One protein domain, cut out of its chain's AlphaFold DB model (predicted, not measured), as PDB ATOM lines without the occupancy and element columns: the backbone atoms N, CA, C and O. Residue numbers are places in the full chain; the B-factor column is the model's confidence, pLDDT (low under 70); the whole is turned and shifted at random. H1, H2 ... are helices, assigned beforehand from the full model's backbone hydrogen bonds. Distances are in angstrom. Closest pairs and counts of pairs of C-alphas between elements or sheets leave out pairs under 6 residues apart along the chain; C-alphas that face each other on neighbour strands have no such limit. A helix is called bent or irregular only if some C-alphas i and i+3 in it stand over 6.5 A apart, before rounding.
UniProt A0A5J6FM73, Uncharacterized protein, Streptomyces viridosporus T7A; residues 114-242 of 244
ATOM      1  N   GLN A 114     109.257  85.859  59.245       77.31
ATOM      2  CA  GLN A 114     107.821  86.130  59.363       77.31
ATOM      3  C   GLN A 114     106.993  84.901  59.779       77.31
ATOM      4  O   GLN A 114     105.813  85.026  60.111       77.31
ATOM      5  N   GLY A 115     107.606  83.713  59.846       77.44
ATOM      6  CA  GLY A 115     106.918  82.463  60.176       77.44
ATOM      7  C   GLY A 115     106.257  82.442  61.546       77.44
ATOM      8  O   GLY A 115     105.134  81.957  61.684       77.44
ATOM      9  N   ARG A 116     106.907  83.022  62.558       80.75
ATOM     10  CA  ARG A 116     106.336  83.126  63.914       80.75
ATOM     11  C   ARG A 116     105.125  84.057  63.940       80.75
ATOM     12  O   ARG A 116     104.121  83.737  64.571       80.75
ATOM     13  N   THR A 117     105.171  85.153  63.187       87.19
ATOM     14  CA  THR A 117     104.047  86.089  63.060       87.19
ATOM     15  C   THR A 117     102.868  85.451  62.319       87.19
ATOM     16  O   THR A 117     101.724  85.600  62.740       87.19
ATOM     17  N   ALA A 118     103.121  84.664  61.269       85.44
ATOM     18  CA  ALA A 118     102.074  83.912  60.576       85.44
ATOM     19  C   ALA A 118     101.434  82.827  61.455       85.44
ATOM     20  O   ALA A 118     100.212  82.672  61.453       85.44
ATOM     21  N   ALA A 119     102.230  82.120  62.258       81.81
ATOM     22  CA  ALA A 119     101.727  81.195  63.272       81.81
ATOM     23  C   ALA A 119     100.817  81.882  64.299       81.81
ATOM     24  O   ALA A 119      99.740  81.371  64.634       81.81
ATOM     25  N   ALA A 120     101.246  83.049  64.785       88.81
ATOM     26  CA  ALA A 120     100.488  83.853  65.730       88.81
ATOM     27  C   ALA A 120      99.173  84.353  65.107       88.81
ATOM     28  O   ALA A 120      98.119  84.229  65.732       88.81
ATOM     29  N   LEU A 121      99.202  84.815  63.848       91.81
ATOM     30  CA  LEU A 121      98.003  85.192  63.093       91.81
ATOM     31  C   LEU A 121      97.018  84.025  62.993       91.81
ATOM     32  O   LEU A 121      95.868  84.170  63.394       91.81
ATOM     33  N   LEU A 122      97.452  82.858  62.509       88.00
ATOM     34  CA  LEU A 122      96.572  81.694  62.352       88.00
ATOM     35  C   LEU A 122      95.937  81.281  63.685       88.00
ATOM     36  O   LEU A 122      94.724  81.089  63.756       88.00
ATOM     37  N   THR A 123      96.732  81.238  64.756       86.44
ATOM     38  CA  THR A 123      96.239  80.934  66.109       86.44
ATOM     39  C   THR A 123      95.220  81.965  66.589       86.44
ATOM     40  O   THR A 123      94.230  81.614  67.236       86.44
ATOM     41  N   ARG A 124      95.445  83.247  66.284       94.44
ATOM     42  CA  ARG A 124      94.531  84.328  66.649       94.44
ATOM     43  C   ARG A 124      93.208  84.235  65.892       94.44
ATOM     44  O   ARG A 124      92.160  84.445  66.505       94.44
ATOM     45  N   LEU A 125      93.262  83.897  64.601       92.94
ATOM     46  CA  LEU A 125      92.086  83.730  63.745       92.94
ATOM     47  C   LEU A 125      91.203  82.565  64.203       92.94
ATOM     48  O   LEU A 125      89.984  82.696  64.224       92.94
ATOM     49  N   GLU A 126      91.794  81.449  64.631       88.38
ATOM     50  CA  GLU A 126      91.036  80.290  65.129       88.38
ATOM     51  C   GLU A 126      90.261  80.570  66.422       88.38
ATOM     52  O   GLU A 126      89.287  79.879  66.722       88.38
ATOM     53  N   LYS A 127      90.674  81.592  67.176       92.19
ATOM     54  CA  LYS A 127      90.072  81.996  68.452       92.19
ATOM     55  C   LYS A 127      89.162  83.219  68.331       92.19
ATOM     56  O   LYS A 127      88.802  83.795  69.354       92.19
ATOM     57  N   LEU A 128      88.815  83.640  67.112       96.19
ATOM     58  CA  LEU A 128      87.968  84.813  66.923       96.19
ATOM     59  C   LEU A 128      86.590  84.620  67.556       96.19
ATOM     60  O   LEU A 128      85.921  83.597  67.370       96.19
ATOM     61  N   THR A 129      86.137  85.654  68.255       96.62
ATOM     62  CA  THR A 129      84.726  85.778  68.621       96.62
ATOM     63  C   THR A 129      83.906  86.200  67.401       96.62
ATOM     64  O   THR A 129      84.433  86.710  66.408       96.62
ATOM     65  N   TRP A 130      82.586  86.011  67.456       95.56
ATOM     66  CA  TRP A 130      81.723  86.482  66.375       95.56
ATOM     67  C   TRP A 130      81.777  88.011  66.202       95.56
ATOM     68  O   TRP A 130      81.822  88.500  65.073       95.56
ATOM     69  N   ASP A 131      81.860  88.764  67.299       96.81
ATOM     70  CA  ASP A 131      81.969  90.228  67.256       96.81
ATOM     71  C   ASP A 131      83.279  90.702  66.622       96.81
ATOM     72  O   ASP A 131      83.297  91.705  65.903       96.81
ATOM     73  N   GLU A 132      84.370  89.966  66.822       97.25
ATOM     74  CA  GLU A 132      85.645  90.226  66.153       97.25
ATOM     75  C   GLU A 132      85.551  89.979  64.647       97.25
ATOM     76  O   GLU A 132      86.025  90.803  63.868       97.25
ATOM     77  N   ILE A 133      84.859  88.920  64.212       96.06
ATOM     78  CA  ILE A 133      84.602  88.663  62.784       96.06
ATOM     79  C   ILE A 133      83.783  89.801  62.162       96.06
ATOM     80  O   ILE A 133      84.120  90.303  61.089       96.06
ATOM     81  N   LEU A 134      82.739  90.272  62.849       94.81
ATOM     82  CA  LEU A 134      81.975  91.441  62.398       94.81
ATOM     83  C   LEU A 134      82.822  92.722  62.388       94.81
ATOM     84  O   LEU A 134      82.591  93.614  61.571       94.81
ATOM     85  N   THR A 135      83.801  92.823  63.283       95.62
ATOM     86  CA  THR A 135      84.732  93.953  63.332       95.62
ATOM     87  C   THR A 135      85.713  93.926  62.166       95.62
ATOM     88  O   THR A 135      85.922  94.981  61.577       95.62
ATOM     89  N   LEU A 136      86.218  92.753  61.757       94.56
ATOM     90  CA  LEU A 136      87.028  92.592  60.539       94.56
ATOM     91  C   LEU A 136      86.289  93.104  59.295       94.56
ATOM     92  O   LEU A 136      86.853  93.821  58.476       94.56
ATOM     93  N   ARG A 137      84.991  92.806  59.178       91.94
ATOM     94  CA  ARG A 137      84.172  93.328  58.074       91.94
ATOM     95  C   ARG A 137      84.113  94.858  58.076       91.94
ATOM     96  O   ARG A 137      84.270  95.494  57.042       91.94
ATOM     97  N   ARG A 138      83.869  95.466  59.243       91.50
ATOM     98  CA  ARG A 138      83.771  96.932  59.373       91.50
ATOM     99  C   ARG A 138      85.118  97.625  59.171       91.50
ATOM    100  O   ARG A 138      85.150  98.741  58.657       91.50
ATOM    101  N   SER A 139      86.213  97.001  59.604       90.69
ATOM    102  CA  SER A 139      87.547  97.591  59.519       90.69
ATOM    103  C   SER A 139      88.051  97.692  58.085       90.69
ATOM    104  O   SER A 139      88.728  98.667  57.774       90.69
ATOM    105  N   TYR A 140      87.662  96.761  57.216       87.62
ATOM    106  CA  TYR A 140      87.936  96.822  55.782       87.62
ATOM    107  C   TYR A 140      87.466  98.145  55.162       87.62
ATOM    108  O   TYR A 140      88.274  98.916  54.651       87.62
ATOM    109  N   ASN A 141      86.180  98.471  55.321       82.56
ATOM    110  CA  ASN A 141      85.599  99.713  54.798       82.56
ATOM    111  C   ASN A 141      86.222 100.960  55.434       82.56
ATOM    112  O   ASN A 141      86.307 102.011  54.810       82.56
ATOM    113  N   LYS A 142      86.663 100.862  56.692       84.94
ATOM    114  CA  LYS A 142      87.340 101.968  57.375       84.94
ATOM    115  C   LYS A 142      88.760 102.193  56.849       84.94
ATOM    116  O   LYS A 142      89.200 103.337  56.793       84.94
ATOM    117  N   ALA A 143      89.475 101.124  56.515       83.44
ATOM    118  CA  ALA A 143      90.815 101.201  55.949       83.44
ATOM    119  C   ALA A 143      90.787 101.706  54.499       83.44
ATOM    120  O   ALA A 143      91.666 102.476  54.119       83.44
ATOM    121  N   TRP A 144      89.755 101.334  53.732       78.50
ATOM    122  CA  TRP A 144      89.566 101.741  52.336       78.50
ATOM    123  C   TRP A 144      88.189 102.381  52.127       78.50
ATOM    124  O   TRP A 144      87.267 101.730  51.642       78.50
ATOM    125  N   PRO A 145      88.031 103.661  52.512       61.22
ATOM    126  CA  PRO A 145      86.736 104.342  52.536       61.22
ATOM    127  C   PRO A 145      86.241 104.812  51.162       61.22
ATOM    128  O   PRO A 145      85.142 105.351  51.065       61.22
ATOM    129  N   THR A 146      87.047 104.677  50.108       63.12
ATOM    130  CA  THR A 146      86.660 105.068  48.750       63.12
ATOM    131  C   THR A 146      85.952 103.926  48.036       63.12
ATOM    132  O   THR A 146      86.363 102.781  48.172       63.12
ATOM    133  N   ASP A 147      85.012 104.242  47.142       59.41
ATOM    134  CA  ASP A 147      84.376 103.265  46.233       59.41
ATOM    135  C   ASP A 147      85.363 102.588  45.252       59.41
ATOM    136  O   ASP A 147      84.974 101.783  44.407       59.41
ATOM    137  N   ARG A 148      86.651 102.942  45.325       61.53
ATOM    138  CA  ARG A 148      87.741 102.344  44.556       61.53
ATOM    139  C   ARG A 148      88.492 101.354  45.436       61.53
ATOM    140  O   ARG A 148      88.880 101.697  46.551       61.53
ATOM    141  N   GLU A 149      88.727 100.159  44.901       64.62
ATOM    142  CA  GLU A 149      89.616  99.169  45.507       64.62
ATOM    143  C   GLU A 149      91.022  99.765  45.673       64.62
ATOM    144  O   GLU A 149      91.555 100.384  44.748       64.62
ATOM    145  N   ASP A 150      91.626  99.595  46.851       71.62
ATOM    146  CA  ASP A 150      93.022  99.972  47.063       71.62
ATOM    147  C   ASP A 150      93.924  99.064  46.203       71.62
ATOM    148  O   ASP A 150      93.823  97.833  46.300       71.62
ATOM    149  N   PRO A 151      94.825  99.627  45.374       84.25
ATOM    150  CA  PRO A 151      95.703  98.841  44.510       84.25
ATOM    151  C   PRO A 151      96.722  97.987  45.281       84.25
ATOM    152  O   PRO A 151      97.410  97.176  44.660       84.25
ATOM    153  N   ALA A 152      96.794  98.105  46.615       86.88
ATOM    154  CA  ALA A 152      97.691  97.341  47.479       86.88
ATOM    155  C   ALA A 152      97.648  95.830  47.212       86.88
ATOM    156  O   ALA A 152      98.679  95.168  47.315       86.88
ATOM    157  N   TRP A 153      96.486  95.278  46.841       87.19
ATOM    158  CA  TRP A 153      96.388  93.863  46.479       87.19
ATOM    159  C   TRP A 153      97.225  93.509  45.247       87.19
ATOM    160  O   TRP A 153      97.992  92.544  45.275       87.19
ATOM    161  N   TYR A 154      97.081  94.290  44.177       88.62
ATOM    162  CA  TYR A 154      97.789  94.070  42.920       88.62
ATOM    163  C   TYR A 154      99.284  94.345  43.088       88.62
ATOM    164  O   TYR A 154     100.101  93.529  42.674       88.62
ATOM    165  N   GLU A 155      99.647  95.400  43.821       91.06
ATOM    166  CA  GLU A 155     101.046  95.688  44.160       91.06
ATOM    167  C   GLU A 155     101.699  94.531  44.934       91.06
ATOM    168  O   GLU A 155     102.804  94.098  44.608       91.06
ATOM    169  N   ALA A 156     101.012  93.978  45.939       88.31
ATOM    170  CA  ALA A 156     101.506  92.819  46.680       88.31
ATOM    171  C   ALA A 156     101.572  91.559  45.806       88.31
ATOM    172  O   ALA A 156     102.463  90.728  45.973       88.31
ATOM    173  N   GLN A 157     100.634  91.387  44.874       87.50
ATOM    174  CA  GLN A 157     100.659  90.281  43.925       87.50
ATOM    175  C   GLN A 157     101.867  90.358  42.989       87.50
ATOM    176  O   GLN A 157     102.534  89.338  42.816       87.50
ATOM    177  N   ASP A 158     102.161  91.536  42.447       89.69
ATOM    178  CA  ASP A 158     103.300  91.755  41.560       89.69
ATOM    179  C   ASP A 158     104.620  91.564  42.310       89.69
ATOM    180  O   ASP A 158     105.494  90.839  41.839       89.69
ATOM    181  N   LEU A 159     104.736  92.105  43.529       89.44
ATOM    182  CA  LEU A 159     105.908  91.892  44.387       89.44
ATOM    183  C   LEU A 159     106.108  90.419  44.758       89.44
ATOM    184  O   LEU A 159     107.226  89.912  44.742       89.44
ATOM    185  N   ALA A 160     105.031  89.700  45.073       84.88
ATOM    186  CA  ALA A 160     105.134  88.276  45.350       84.88
ATOM    187  C   ALA A 160     105.559  87.481  44.106       84.88
ATOM    188  O   ALA A 160     106.231  86.464  44.246       84.88
ATOM    189  N   ALA A 161     105.182  87.909  42.900       83.62
ATOM    190  CA  ALA A 161     105.636  87.270  41.670       83.62
ATOM    191  C   ALA A 161     107.125  87.541  41.407       83.62
ATOM    192  O   ALA A 161     107.869  86.605  41.122       83.62
ATOM    193  N   THR A 162     107.580  88.789  41.557       84.19
ATOM    194  CA  THR A 162     108.988  89.159  41.330       84.19
ATOM    195  C   THR A 162     109.936  88.560  42.366       84.19
ATOM    196  O   THR A 162     111.069  88.227  42.027       84.19
ATOM    197  N   ALA A 163     109.473  88.370  43.603       78.12
ATOM    198  CA  ALA A 163     110.241  87.755  44.684       78.12
ATOM    199  C   ALA A 163     110.140  86.215  44.738       78.12
ATOM    200  O   ALA A 163     110.624  85.619  45.699       78.12
ATOM    201  N   ASP A 164     109.482  85.566  43.767       74.00
ATOM    202  CA  ASP A 164     109.220  84.112  43.765       74.00
ATOM    203  C   ASP A 164     108.452  83.633  45.025       74.00
ATOM    204  O   ASP A 164     108.636  82.546  45.561       74.00
ATOM    205  N   ARG A 165     107.557  84.471  45.557       77.00
ATOM    206  CA  ARG A 165     106.741  84.214  46.764       77.00
ATOM    207  C   ARG A 165     105.259  83.988  46.460       77.00
ATOM    208  O   ARG A 165     104.463  83.810  47.382       77.00
ATOM    209  N   ALA A 166     104.848  83.965  45.191       77.50
ATOM    210  CA  ALA A 166     103.439  83.863  44.797       77.50
ATOM    211  C   ALA A 166     102.740  82.601  45.345       77.50
ATOM    212  O   ALA A 166     101.621  82.683  45.860       77.50
ATOM    213  N   THR A 167     103.408  81.445  45.290       73.06
ATOM    214  CA  THR A 167     102.888  80.173  45.827       73.06
ATOM    215  C   THR A 167     102.658  80.258  47.335       73.06
ATOM    216  O   THR A 167     101.583  79.912  47.828       73.06
ATOM    217  N   LEU A 168     103.644  80.788  48.056       74.31
ATOM    218  CA  LEU A 168     103.609  80.987  49.502       74.31
ATOM    219  C   LEU A 168     102.500  81.956  49.926       74.31
ATOM    220  O   LEU A 168     101.728  81.654  50.836       74.31
ATOM    221  N   LYS A 169     102.368  83.081  49.214       83.88
ATOM    222  CA  LYS A 169     101.289  84.058  49.402       83.88
ATOM    223  C   LYS A 169      99.921  83.382  49.315       83.88
ATOM    224  O   LYS A 169      99.116  83.475  50.238       83.88
ATOM    225  N   ASN A 170      99.677  82.655  48.225       81.00
ATOM    226  CA  ASN A 170      98.402  81.977  47.979       81.00
ATOM    227  C   ASN A 170      98.105  80.892  49.021       81.00
ATOM    228  O   ASN A 170      96.950  80.673  49.383       81.00
ATOM    229  N   ALA A 171      99.134  80.212  49.517       75.38
ATOM    230  CA  ALA A 171      98.987  79.234  50.579       75.38
ATOM    231  C   ALA A 171      98.594  79.868  51.914       75.38
ATOM    232  O   ALA A 171      97.645  79.409  52.553       75.38
ATOM    233  N   LEU A 172      99.290  80.931  52.328       80.88
ATOM    234  CA  LEU A 172      98.988  81.614  53.582       80.88
ATOM    235  C   LEU A 172      97.578  82.215  53.553       80.88
ATOM    236  O   LEU A 172      96.841  82.064  54.527       80.88
ATOM    237  N   ILE A 173      97.164  82.771  52.407       86.25
ATOM    238  CA  ILE A 173      95.778  83.185  52.148       86.25
ATOM    239  C   ILE A 173      94.818  82.029  52.449       86.25
ATOM    240  O   ILE A 173      94.024  82.137  53.383       86.25
ATOM    241  N   LYS A 174      94.963  80.878  51.778       82.56
ATOM    242  CA  LYS A 174      94.084  79.712  51.986       82.56
ATOM    243  C   LYS A 174      94.030  79.251  53.443       82.56
ATOM    244  O   LYS A 174      92.968  78.871  53.939       82.56
ATOM    245  N   HIS A 175      95.157  79.286  54.154       78.94
ATOM    246  CA  HIS A 175      95.190  78.930  55.571       78.94
ATOM    247  C   HIS A 175      94.426  79.928  56.445       78.94
ATOM    248  O   HIS A 175      93.664  79.496  57.316       78.94
ATOM    249  N   THR A 176      94.581  81.233  56.207       87.19
ATOM    250  CA  THR A 176      93.837  82.268  56.941       87.19
ATOM    251  C   THR A 176      92.337  82.230  56.645       87.19
ATOM    252  O   THR A 176      91.538  82.308  57.578       87.19
ATOM    253  N   GLU A 177      91.941  81.991  55.393       86.69
ATOM    254  CA  GLU A 177      90.541  81.792  54.995       86.69
ATOM    255  C   GLU A 177      89.927  80.583  55.701       86.69
ATOM    256  O   GLU A 177      88.844  80.660  56.284       86.69
ATOM    257  N   ALA A 178      90.647  79.457  55.707       80.50
ATOM    258  CA  ALA A 178      90.194  78.249  56.373       80.50
ATOM    259  C   ALA A 178      90.094  78.438  57.896       80.50
ATOM    260  O   ALA A 178      89.147  77.929  58.501       80.50
ATOM    261  N   ALA A 179      91.035  79.158  58.517       85.25
ATOM    262  CA  ALA A 179      91.007  79.482  59.944       85.25
ATOM    263  C   ALA A 179      89.802  80.367  60.298       85.25
ATOM    264  O   ALA A 179      89.027  80.015  61.189       85.25
ATOM    265  N   LEU A 180      89.576  81.442  59.538       91.19
ATOM    266  CA  LEU A 180      88.409  82.314  59.683       91.19
ATOM    267  C   LEU A 180      87.097  81.530  59.507       91.19
ATOM    268  O   LEU A 180      86.175  81.643  60.315       91.19
ATOM    269  N   GLY A 181      87.027  80.678  58.480       86.94
ATOM    270  CA  GLY A 181      85.874  79.823  58.223       86.94
ATOM    271  C   GLY A 181      85.606  78.826  59.354       86.94
ATOM    272  O   GLY A 181      84.448  78.601  59.704       86.94
ATOM    273  N   ARG A 182      86.651  78.241  59.960       86.50
ATOM    274  CA  ARG A 182      86.514  77.386  61.153       86.50
ATOM    275  C   ARG A 182      85.993  78.180  62.351       86.50
ATOM    276  O   ARG A 182      85.038  77.726  62.976       86.50
ATOM    277  N   ALA A 183      86.551  79.360  62.621       90.81
ATOM    278  CA  ALA A 183      86.118  80.216  63.724       90.81
ATOM    279  C   ALA A 183      84.638  80.612  63.593       90.81
ATOM    280  O   ALA A 183      83.863  80.438  64.528       90.81
ATOM    281  N   ALA A 184      84.197  81.029  62.403       91.81
ATOM    282  CA  ALA A 184      82.790  81.350  62.153       91.81
ATOM    283  C   ALA A 184      81.850  80.150  62.374       91.81
ATOM    284  O   ALA A 184      80.758  80.310  62.925       91.81
ATOM    285  N   ARG A 185      82.273  78.940  61.979       90.31
ATOM    286  CA  ARG A 185      81.477  77.715  62.162       90.31
ATOM    287  C   ARG A 185      81.291  77.338  63.627       90.31
ATOM    288  O   ARG A 185      80.222  76.830  63.954       90.31
ATOM    289  N   ILE A 186      82.271  77.603  64.498       90.06
ATOM    290  CA  ILE A 186      82.134  77.390  65.953       90.06
ATOM    291  C   ILE A 186      80.942  78.188  66.503       90.06
ATOM    292  O   ILE A 186      80.213  77.696  67.358       90.06
ATOM    293  N   HIS A 187      80.677  79.369  65.937       92.94
ATOM    294  CA  HIS A 187      79.543  80.230  66.294       92.94
ATOM    295  C   HIS A 187      78.262  79.937  65.490       92.94
ATOM    296  O   HIS A 187      77.323  80.734  65.492       92.94
ATOM    297  N   GLY A 188      78.210  78.824  64.747       91.88
ATOM    298  CA  GLY A 188      77.060  78.450  63.914       91.88
ATOM    299  C   GLY A 188      76.840  79.365  62.703       91.88
ATOM    300  O   GLY A 188      75.728  79.440  62.177       91.88
ATOM    301  N   LYS A 189      77.873  80.092  62.262       95.19
ATOM    302  CA  LYS A 189      77.815  81.036  61.138       95.19
ATOM    303  C   LYS A 189      78.658  80.559  59.956       95.19
ATOM    304  O   LYS A 189      79.405  79.583  60.030       95.19
ATOM    305  N   ARG A 190      78.517  81.262  58.832       90.69
ATOM    306  CA  ARG A 190      79.341  81.088  57.632       90.69
ATOM    307  C   ARG A 190      79.864  82.445  57.185       90.69
ATOM    308  O   ARG A 190      79.115  83.420  57.183       90.69
ATOM    309  N   VAL A 191      81.128  82.467  56.788       88.94
ATOM    310  CA  VAL A 191      81.746  83.581  56.066       88.94
ATOM    311  C   VAL A 191      81.566  83.297  54.578       88.94
ATOM    312  O   VAL A 191      81.730  82.154  54.153       88.94
ATOM    313  N   ARG A 192      81.126  84.303  53.818       86.50
ATOM    314  CA  ARG A 192      80.951  84.177  52.365       86.50
ATOM    315  C   ARG A 192      82.294  84.361  51.673       86.50
ATOM    316  O   ARG A 192      83.108  85.160  52.139       86.50
ATOM    317  N   ASP A 193      82.460  83.686  50.545       82.38
ATOM    318  CA  ASP A 193      83.613  83.902  49.679       82.38
ATOM    319  C   ASP A 193      83.635  85.358  49.184       82.38
ATOM    320  O   ASP A 193      82.587  85.946  48.904       82.38
ATOM    321  N   PHE A 194      84.832  85.938  49.113       82.69
ATOM    322  CA  PHE A 194      85.098  87.338  48.774       82.69
ATOM    323  C   PHE A 194      84.414  88.367  49.691       82.69
ATOM    324  O   PHE A 194      84.192  89.511  49.291       82.69
ATOM    325  N   SER A 195      84.098  87.995  50.932       89.50
ATOM    326  CA  SER A 195      83.608  88.938  51.946       89.50
ATOM    327  C   SER A 195      84.726  89.813  52.517       89.50
ATOM    328  O   SER A 195      85.900  89.447  52.490       89.50
ATOM    329  N   ASP A 196      84.375  90.966  53.078       91.50
ATOM    330  CA  ASP A 196      85.369  91.930  53.561       91.50
ATOM    331  C   ASP A 196      86.145  91.432  54.794       91.50
ATOM    332  O   ASP A 196      87.333  91.724  54.943       91.50
ATOM    333  N   GLU A 197      85.529  90.605  55.647       93.12
ATOM    334  CA  GLU A 197      86.246  89.909  56.721       93.12
ATOM    335  C   GLU A 197      87.282  88.907  56.185       93.12
ATOM    336  O   GLU A 197      88.371  88.789  56.749       93.12
ATOM    337  N   GLN A 198      86.980  88.226  55.075       93.06
ATOM    338  CA  GLN A 198      87.919  87.328  54.411       93.06
ATOM    339  C   GLN A 198      89.047  88.129  53.768       93.06
ATOM    340  O   GLN A 198      90.215  87.856  54.026       93.06
ATOM    341  N   LYS A 199      88.719  89.172  52.999       91.44
ATOM    342  CA  LYS A 199      89.733  90.037  52.388       91.44
ATOM    343  C   LYS A 199      90.666  90.620  53.452       91.44
ATOM    344  O   LYS A 199      91.876  90.551  53.293       91.44
ATOM    345  N   THR A 200      90.138  91.088  54.583       92.56
ATOM    346  CA  THR A 200      90.946  91.605  55.700       92.56
ATOM    347  C   THR A 200      92.045  90.633  56.138       92.56
ATOM    348  O   THR A 200      93.197  91.040  56.295       92.56
ATOM    349  N   VAL A 201      91.725  89.346  56.308       93.81
ATOM    350  CA  VAL A 201      92.734  88.349  56.704       93.81
ATOM    351  C   VAL A 201      93.658  87.970  55.543       93.81
ATOM    352  O   VAL A 201      94.851  87.765  55.764       93.81
ATOM    353  N   CYS A 202      93.152  87.963  54.306       91.62
ATOM    354  CA  CYS A 202      93.936  87.664  53.106       91.62
ATOM    355  C   CYS A 202      94.990  88.735  52.801       91.62
ATOM    356  O   CYS A 202      96.087  88.400  52.362       91.62
ATOM    357  N   PHE A 203      94.699  90.013  53.045       92.12
ATOM    358  CA  PHE A 203      95.670  91.093  52.854       92.12
ATOM    359  C   PHE A 203      96.805  91.022  53.880       92.12
ATOM    360  O   PHE A 203      97.972  91.146  53.511       92.12
ATOM    361  N   ALA A 204      96.493  90.727  55.144       93.50
ATOM    362  CA  ALA A 204      97.518  90.489  56.157       93.50
ATOM    363  C   ALA A 204      98.359  89.237  55.849       93.50
ATOM    364  O   ALA A 204      99.575  89.255  56.015       93.50
ATOM    365  N   ALA A 205      97.733  88.165  55.350       90.19
ATOM    366  CA  ALA A 205      98.439  86.986  54.854       90.19
ATOM    367  C   ALA A 205      99.373  87.326  53.684       90.19
ATOM    368  O   ALA A 205     100.521  86.894  53.666       90.19
ATOM    369  N   ALA A 206      98.903  88.116  52.717       90.38
ATOM    370  CA  ALA A 206      99.727  88.537  51.594       90.38
ATOM    371  C   ALA A 206     100.930  89.362  52.063       90.38
ATOM    372  O   ALA A 206     102.041  89.138  51.590       90.38
ATOM    373  N   ALA A 207     100.720  90.248  53.040       91.25
ATOM    374  CA  ALA A 207     101.801  91.024  53.616       91.25
ATOM    375  C   ALA A 207     102.847  90.141  54.314       91.25
ATOM    376  O   ALA A 207     104.042  90.344  54.134       91.25
ATOM    377  N   LEU A 208     102.401  89.117  55.050       88.44
ATOM    378  CA  LEU A 208     103.290  88.195  55.762       88.44
ATOM    379  C   LEU A 208     104.111  87.266  54.852       88.44
ATOM    380  O   LEU A 208     105.046  86.602  55.298       88.44
ATOM    381  N   ALA A 209     103.724  87.150  53.584       83.88
ATOM    382  CA  ALA A 209     104.428  86.320  52.614       83.88
ATOM    383  C   ALA A 209     105.567  87.065  51.897       83.88
ATOM    384  O   ALA A 209     106.348  86.425  51.188       83.88
ATOM    385  N   ILE A 210     105.653  88.390  52.057       84.25
ATOM    386  CA  ILE A 210     106.579  89.266  51.332       84.25
ATOM    387  C   ILE A 210     107.546  89.897  52.341       84.25
ATOM    388  O   ILE A 210     107.132  90.599  53.261       84.25
ATOM    389  N   GLU A 211     108.847  89.642  52.178       74.38
ATOM    390  CA  GLU A 211     109.879  90.117  53.113       74.38
ATOM    391  C   GLU A 211     110.157  91.624  52.978       74.38
ATOM    392  O   GLU A 211     110.234  92.321  53.989       74.38
ATOM    393  N   ASP A 212     110.176  92.144  51.749       77.44
ATOM    394  CA  ASP A 212     110.631  93.505  51.434       77.44
ATOM    395  C   ASP A 212     109.481  94.482  51.131       77.44
ATOM    396  O   ASP A 212     109.483  95.208  50.133       77.44
ATOM    397  N   LEU A 213     108.448  94.506  51.977       86.62
ATOM    398  CA  LEU A 213     107.355  95.467  51.810       86.62
ATOM    399  C   LEU A 213     107.800  96.891  52.138       86.62
ATOM    400  O   LEU A 213     108.352  97.163  53.206       86.62
ATOM    401  N   SER A 214     107.444  97.839  51.267       90.62
ATOM    402  CA  SER A 214     107.564  99.254  51.614       90.62
ATOM    403  C   SER A 214     106.667  99.581  52.822       90.62
ATOM    404  O   SER A 214     105.565  99.031  52.931       90.62
ATOM    405  N   PRO A 215     107.062 100.513  53.712       90.75
ATOM    406  CA  PRO A 215     106.252 100.871  54.881       90.75
ATOM    407  C   PRO A 215     104.822 101.310  54.529       90.75
ATOM    408  O   PRO A 215     103.878 100.997  55.251       90.75
ATOM    409  N   SER A 216     104.655 101.998  53.394       90.62
ATOM    410  CA  SER A 216     103.345 102.423  52.885       90.62
ATOM    411  C   SER A 216     102.474 101.235  52.469       90.62
ATOM    412  O   SER A 216     101.306 101.155  52.851       90.62
ATOM    413  N   LEU A 217     103.036 100.278  51.722       91.25
ATOM    414  CA  LEU A 217     102.296  99.090  51.301       91.25
ATOM    415  C   LEU A 217     101.973  98.186  52.497       91.25
ATOM    416  O   LEU A 217     100.837  97.738  52.628       91.25
ATOM    417  N   ALA A 218     102.918  97.994  53.421       91.44
ATOM    418  CA  ALA A 218     102.674  97.270  54.665       91.44
ATOM    419  C   ALA A 218     101.540  97.913  55.481       91.44
ATOM    420  O   ALA A 218     100.643  97.211  55.949       91.44
ATOM    421  N   HIS A 219     101.527  99.245  55.611       91.00
ATOM    422  CA  HIS A 219     100.459  99.961  56.309       91.00
ATOM    423  C   HIS A 219      99.085  99.713  55.681       91.00
ATOM    424  O   HIS A 219      98.131  99.435  56.406       91.00
ATOM    425  N   ARG A 220      98.984  99.767  54.346       91.31
ATOM    426  CA  ARG A 220      97.729  99.500  53.633       91.31
ATOM    427  C   ARG A 220      97.284  98.048  53.794       91.31
ATOM    428  O   ARG A 220      96.153  97.818  54.203       91.31
ATOM    429  N   LEU A 221      98.170  97.077  53.563       92.06
ATOM    430  CA  LEU A 221      97.837  95.649  53.653       92.06
ATOM    431  C   LEU A 221      97.434  95.219  55.076       92.06
ATOM    432  O   LEU A 221      96.454  94.497  55.249       92.06
ATOM    433  N   TYR A 222      98.159  95.667  56.107       92.75
ATOM    434  CA  TYR A 222      97.831  95.335  57.500       92.75
ATOM    435  C   TYR A 222      96.727  96.212  58.093       92.75
ATOM    436  O   TYR A 222      96.164  95.845  59.123       92.75
ATOM    437  N   GLY A 223      96.413  97.358  57.484       91.62
ATOM    438  CA  GLY A 223      95.487  98.364  58.010       91.62
ATOM    439  C   GLY A 223      94.146  97.795  58.486       91.62
ATOM    440  O   GLY A 223      93.818  97.961  59.666       91.62
ATOM    441  N   PRO A 224      93.395  97.070  57.634       91.44
ATOM    442  CA  PRO A 224      92.127  96.453  58.017       91.44
ATOM    443  C   PRO A 224      92.247  95.523  59.236       91.44
ATOM    444  O   PRO A 224      91.446  95.607  60.172       91.44
ATOM    445  N   LEU A 225      93.269  94.663  59.267       94.75
ATOM    446  CA  LEU A 225      93.475  93.719  60.367       94.75
ATOM    447  C   LEU A 225      93.866  94.465  61.649       94.75
ATOM    448  O   LEU A 225      93.298  94.211  62.710       94.75
ATOM    449  N   ARG A 226      94.774  95.439  61.538       94.75
ATOM    450  CA  ARG A 226      95.278  96.239  62.658       94.75
ATOM    451  C   ARG A 226      94.176  97.041  63.338       94.75
ATOM    452  O   ARG A 226      94.165  97.143  64.561       94.75
ATOM    453  N   LEU A 227      93.236  97.578  62.563       93.19
ATOM    454  CA  LEU A 227      92.064  98.284  63.084       93.19
ATOM    455  C   LEU A 227      91.107  97.369  63.862       93.19
ATOM    456  O   LEU A 227      90.421  97.854  64.759       93.19
ATOM    457  N   ALA A 228      91.033  96.082  63.514       94.19
ATOM    458  CA  ALA A 228      90.115  95.136  64.143       94.19
ATOM    459  C   ALA A 228      90.732  94.384  65.326       94.19
ATOM    460  O   ALA A 228      90.078  94.206  66.348       94.19
ATOM    461  N   LEU A 229      91.972  93.919  65.177       95.56
ATOM    462  CA  LEU A 229      92.601  92.954  66.079       95.56
ATOM    463  C   LEU A 229      93.946  93.441  66.639       95.56
ATOM    464  O   LEU A 229      94.607  92.692  67.355       95.56
ATOM    465  N   GLY A 230      94.374  94.666  66.325       94.12
ATOM    466  CA  GLY A 230      95.682  95.186  66.721       94.12
ATOM    467  C   GLY A 230      96.830  94.653  65.860       94.12
ATOM    468  O   GLY A 230      96.619  93.996  64.844       94.12
ATOM    469  N   ASP A 231      98.059  94.978  66.247       92.50
ATOM    470  CA  ASP A 231      99.260  94.640  65.479       92.50
ATOM    471  C   ASP A 231      99.604  93.145  65.574       92.50
ATOM    472  O   ASP A 231      99.879  92.633  66.662       92.50
ATOM    473  N   THR A 232      99.647  92.457  64.430       90.50
ATOM    474  CA  THR A 232      99.982  91.031  64.321       90.50
ATOM    475  C   THR A 232     101.327  90.682  64.953       90.50
ATOM    476  O   THR A 232     101.481  89.593  65.502       90.50
ATOM    477  N   HIS A 233     102.297  91.599  64.925       88.81
ATOM    478  CA  HIS A 233     103.624  91.378  65.507       88.81
ATOM    479  C   HIS A 233     103.618  91.324  67.042       88.81
ATOM    480  O   HIS A 233     104.604  90.911  67.646       88.81
ATOM    481  N   THR A 234     102.509  91.712  67.678       92.69
ATOM    482  CA  THR A 234     102.330  91.672  69.138       92.69
ATOM    483  C   THR A 234     101.595  90.424  69.620       92.69
ATOM    484  O   THR A 234     101.450  90.213  70.824       92.69
ATOM    485  N   TYR A 235     101.106  89.589  68.699       92.75
ATOM    486  CA  TYR A 235     100.342  88.402  69.059       92.75
ATOM    487  C   TYR A 235     101.235  87.352  69.726       92.75
ATOM    488  O   TYR A 235     102.385  87.168  69.320       92.75
ATOM    489  N   PRO A 236     100.709  86.620  70.726       89.12
ATOM    490  CA  PRO A 236     101.463  85.553  71.355       89.12
ATOM    491  C   PRO A 236     101.757  84.461  70.326       89.12
ATOM    492  O   PRO A 236     100.844  83.912  69.699       89.12
ATOM    493  N   VAL A 237     103.038  84.138  70.171       84.44
ATOM    494  CA  VAL A 237     103.469  83.022  69.333       84.44
ATOM    495  C   VAL A 237     103.042  81.723  70.028       84.44
ATOM    496  O   VAL A 237     103.282  81.555  71.226       84.44
ATOM    497  N   PRO A 238     102.333  80.813  69.338       75.44
ATOM    498  CA  PRO A 238     101.901  79.563  69.948       75.44
ATOM    499  C   PRO A 238     103.106  78.672  70.268       75.44
ATOM    500  O   PRO A 238     104.055  78.606  69.492       75.44
ATOM    501  N   ALA A 239     103.025  77.900  71.355       70.44
ATOM    502  CA  ALA A 239     104.106  77.005  71.784       70.44
ATOM    503  C   ALA A 239     104.558  76.025  70.683       70.44
ATOM    504  O   ALA A 239     105.738  75.718  70.566       70.44
ATOM    505  N   TRP A 240     103.636  75.589  69.816       64.44
ATOM    506  CA  TRP A 240     103.955  74.725  68.675       64.44
ATOM    507  C   TRP A 240     104.796  75.403  67.580       64.44
ATOM    508  O   TRP A 240     105.302  74.718  66.697       64.44
ATOM    509  N   ALA A 241     104.923  76.732  67.590       66.31
ATOM    510  CA  ALA A 241     105.776  77.487  66.667       66.31
ATOM    511  C   ALA A 241     107.134  77.833  67.285       66.31
ATOM    512  O   ALA A 241     108.049  78.187  66.543       66.31
ATOM    513  N   ASP A 242     107.237  77.712  68.610       62.53
ATOM    514  CA  ASP A 242     108.442  77.957  69.402       62.53
ATOM    515  C   ASP A 242     109.238  76.676  69.695       62.53
ATOM    516  O   ASP A 242     110.355  76.756  70.203       62.53
TER     517      ASP A 242
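AT A GLANCE: This is residues 114 to 242 of the 244 residues of an uncharacterized protein of Streptomyces viridosporus T7A (UniProt A0A5J6FM73). H5 is the core of this domain, with the long helix H4 packed on one side of it and H6 on the other. H2 crosses the first residues of H5, H3 packs on H5's residues 203 to 207, and H1 runs beside H4, with the short H7 next to H1. The printed part has 129 residues with seven named helices, H1 to H7 in order along the chain, and no named strand; its class is all helix. It is compact, with a radius of gyration of the C-alphas of 13.7 A and spans of 41 by 40 by 24 A.

HOW THE PARTS SIT: H1, residues 114 to 126, touches H4, residues 166 to 186, the same way at a shallow tilt of 23 degrees; their closest C-alphas, of Glu 126 and Ala 183, are 5.1 A apart. H2, residues 130 to 143, touches H5, residues 196 to 208, with residues 196 to 200 of H5 alone, about perpendicular at 73 degrees; the closest C-alphas, of Arg 137 and Glu 197, are 4.2 A apart. H2 also touches H6, residues 215 to 229, with C-alphas 140 and 224 closest at 4.8 A. H3, residues 152 to 162, touches H5, with C-alphas 156 and 206 closest at 6.8 A. H3 and H4 only just touch, with 3 pairs of C-alphas within 8 A, and only at the corner; C-alphas 160 and 166 are closest at 4.8 A. H4 and H5 form a helical hairpin, opposite ways at a steep tilt of 39 degrees, with C-alphas 173 and 202 closest at 4.9 A. H5 is the hub, touching five helices; H6 touches it opposite ways at a steep tilt of 46 degrees, with C-alphas 204 and 222 closest at 5.0 A. H4 and H6 are apart. H7, residues 239 to 242, only just touches H1, with 3 pairs of C-alphas within 8 A; C-alphas 116 and 241 are closest at 6.3 A. H1, H3, H4 and H5 form an up and down bundle, each running against the one before it in the chain. The helix packing is part aligned, part crossed, with 4 of 8 pairs at a shallow tilt. Every O i to N i+4 pair is within hydrogen-bond range in H1, H3 and H4, against 9 of 10 in H2, 8 of 9 in H5 and 9 of 11 in H6; H7 is too short for such a pair.

IN THESE COORDINATES: H1 begins at C-alpha 114, (107.821, 86.130, 59.363), and is 18.7 A long. H2 measures 20.2 A, H3 15.2 A, H5 18.4 A and H6 19.4 A. H4, the longest with 21 residues, runs 30.7 A to C-alpha 186 at (82.134, 77.390, 65.953). H6 is irregular: C-alphas 221 and 224 are 7.2 A apart. H7, 5.0 A long, ends at C-alpha 242, (108.442, 77.957, 69.402).

THE WHOLE: The two C-alphas farthest apart, of Asp 147 and Asp 242, are 41.9 A apart. The printed part has no cut and no long link; the links H1 to H2 and H3 to H4 are tight. The mean pLDDT of the printed part is 86.3, and residues 145 to 149 and 240 to 242 are under 70.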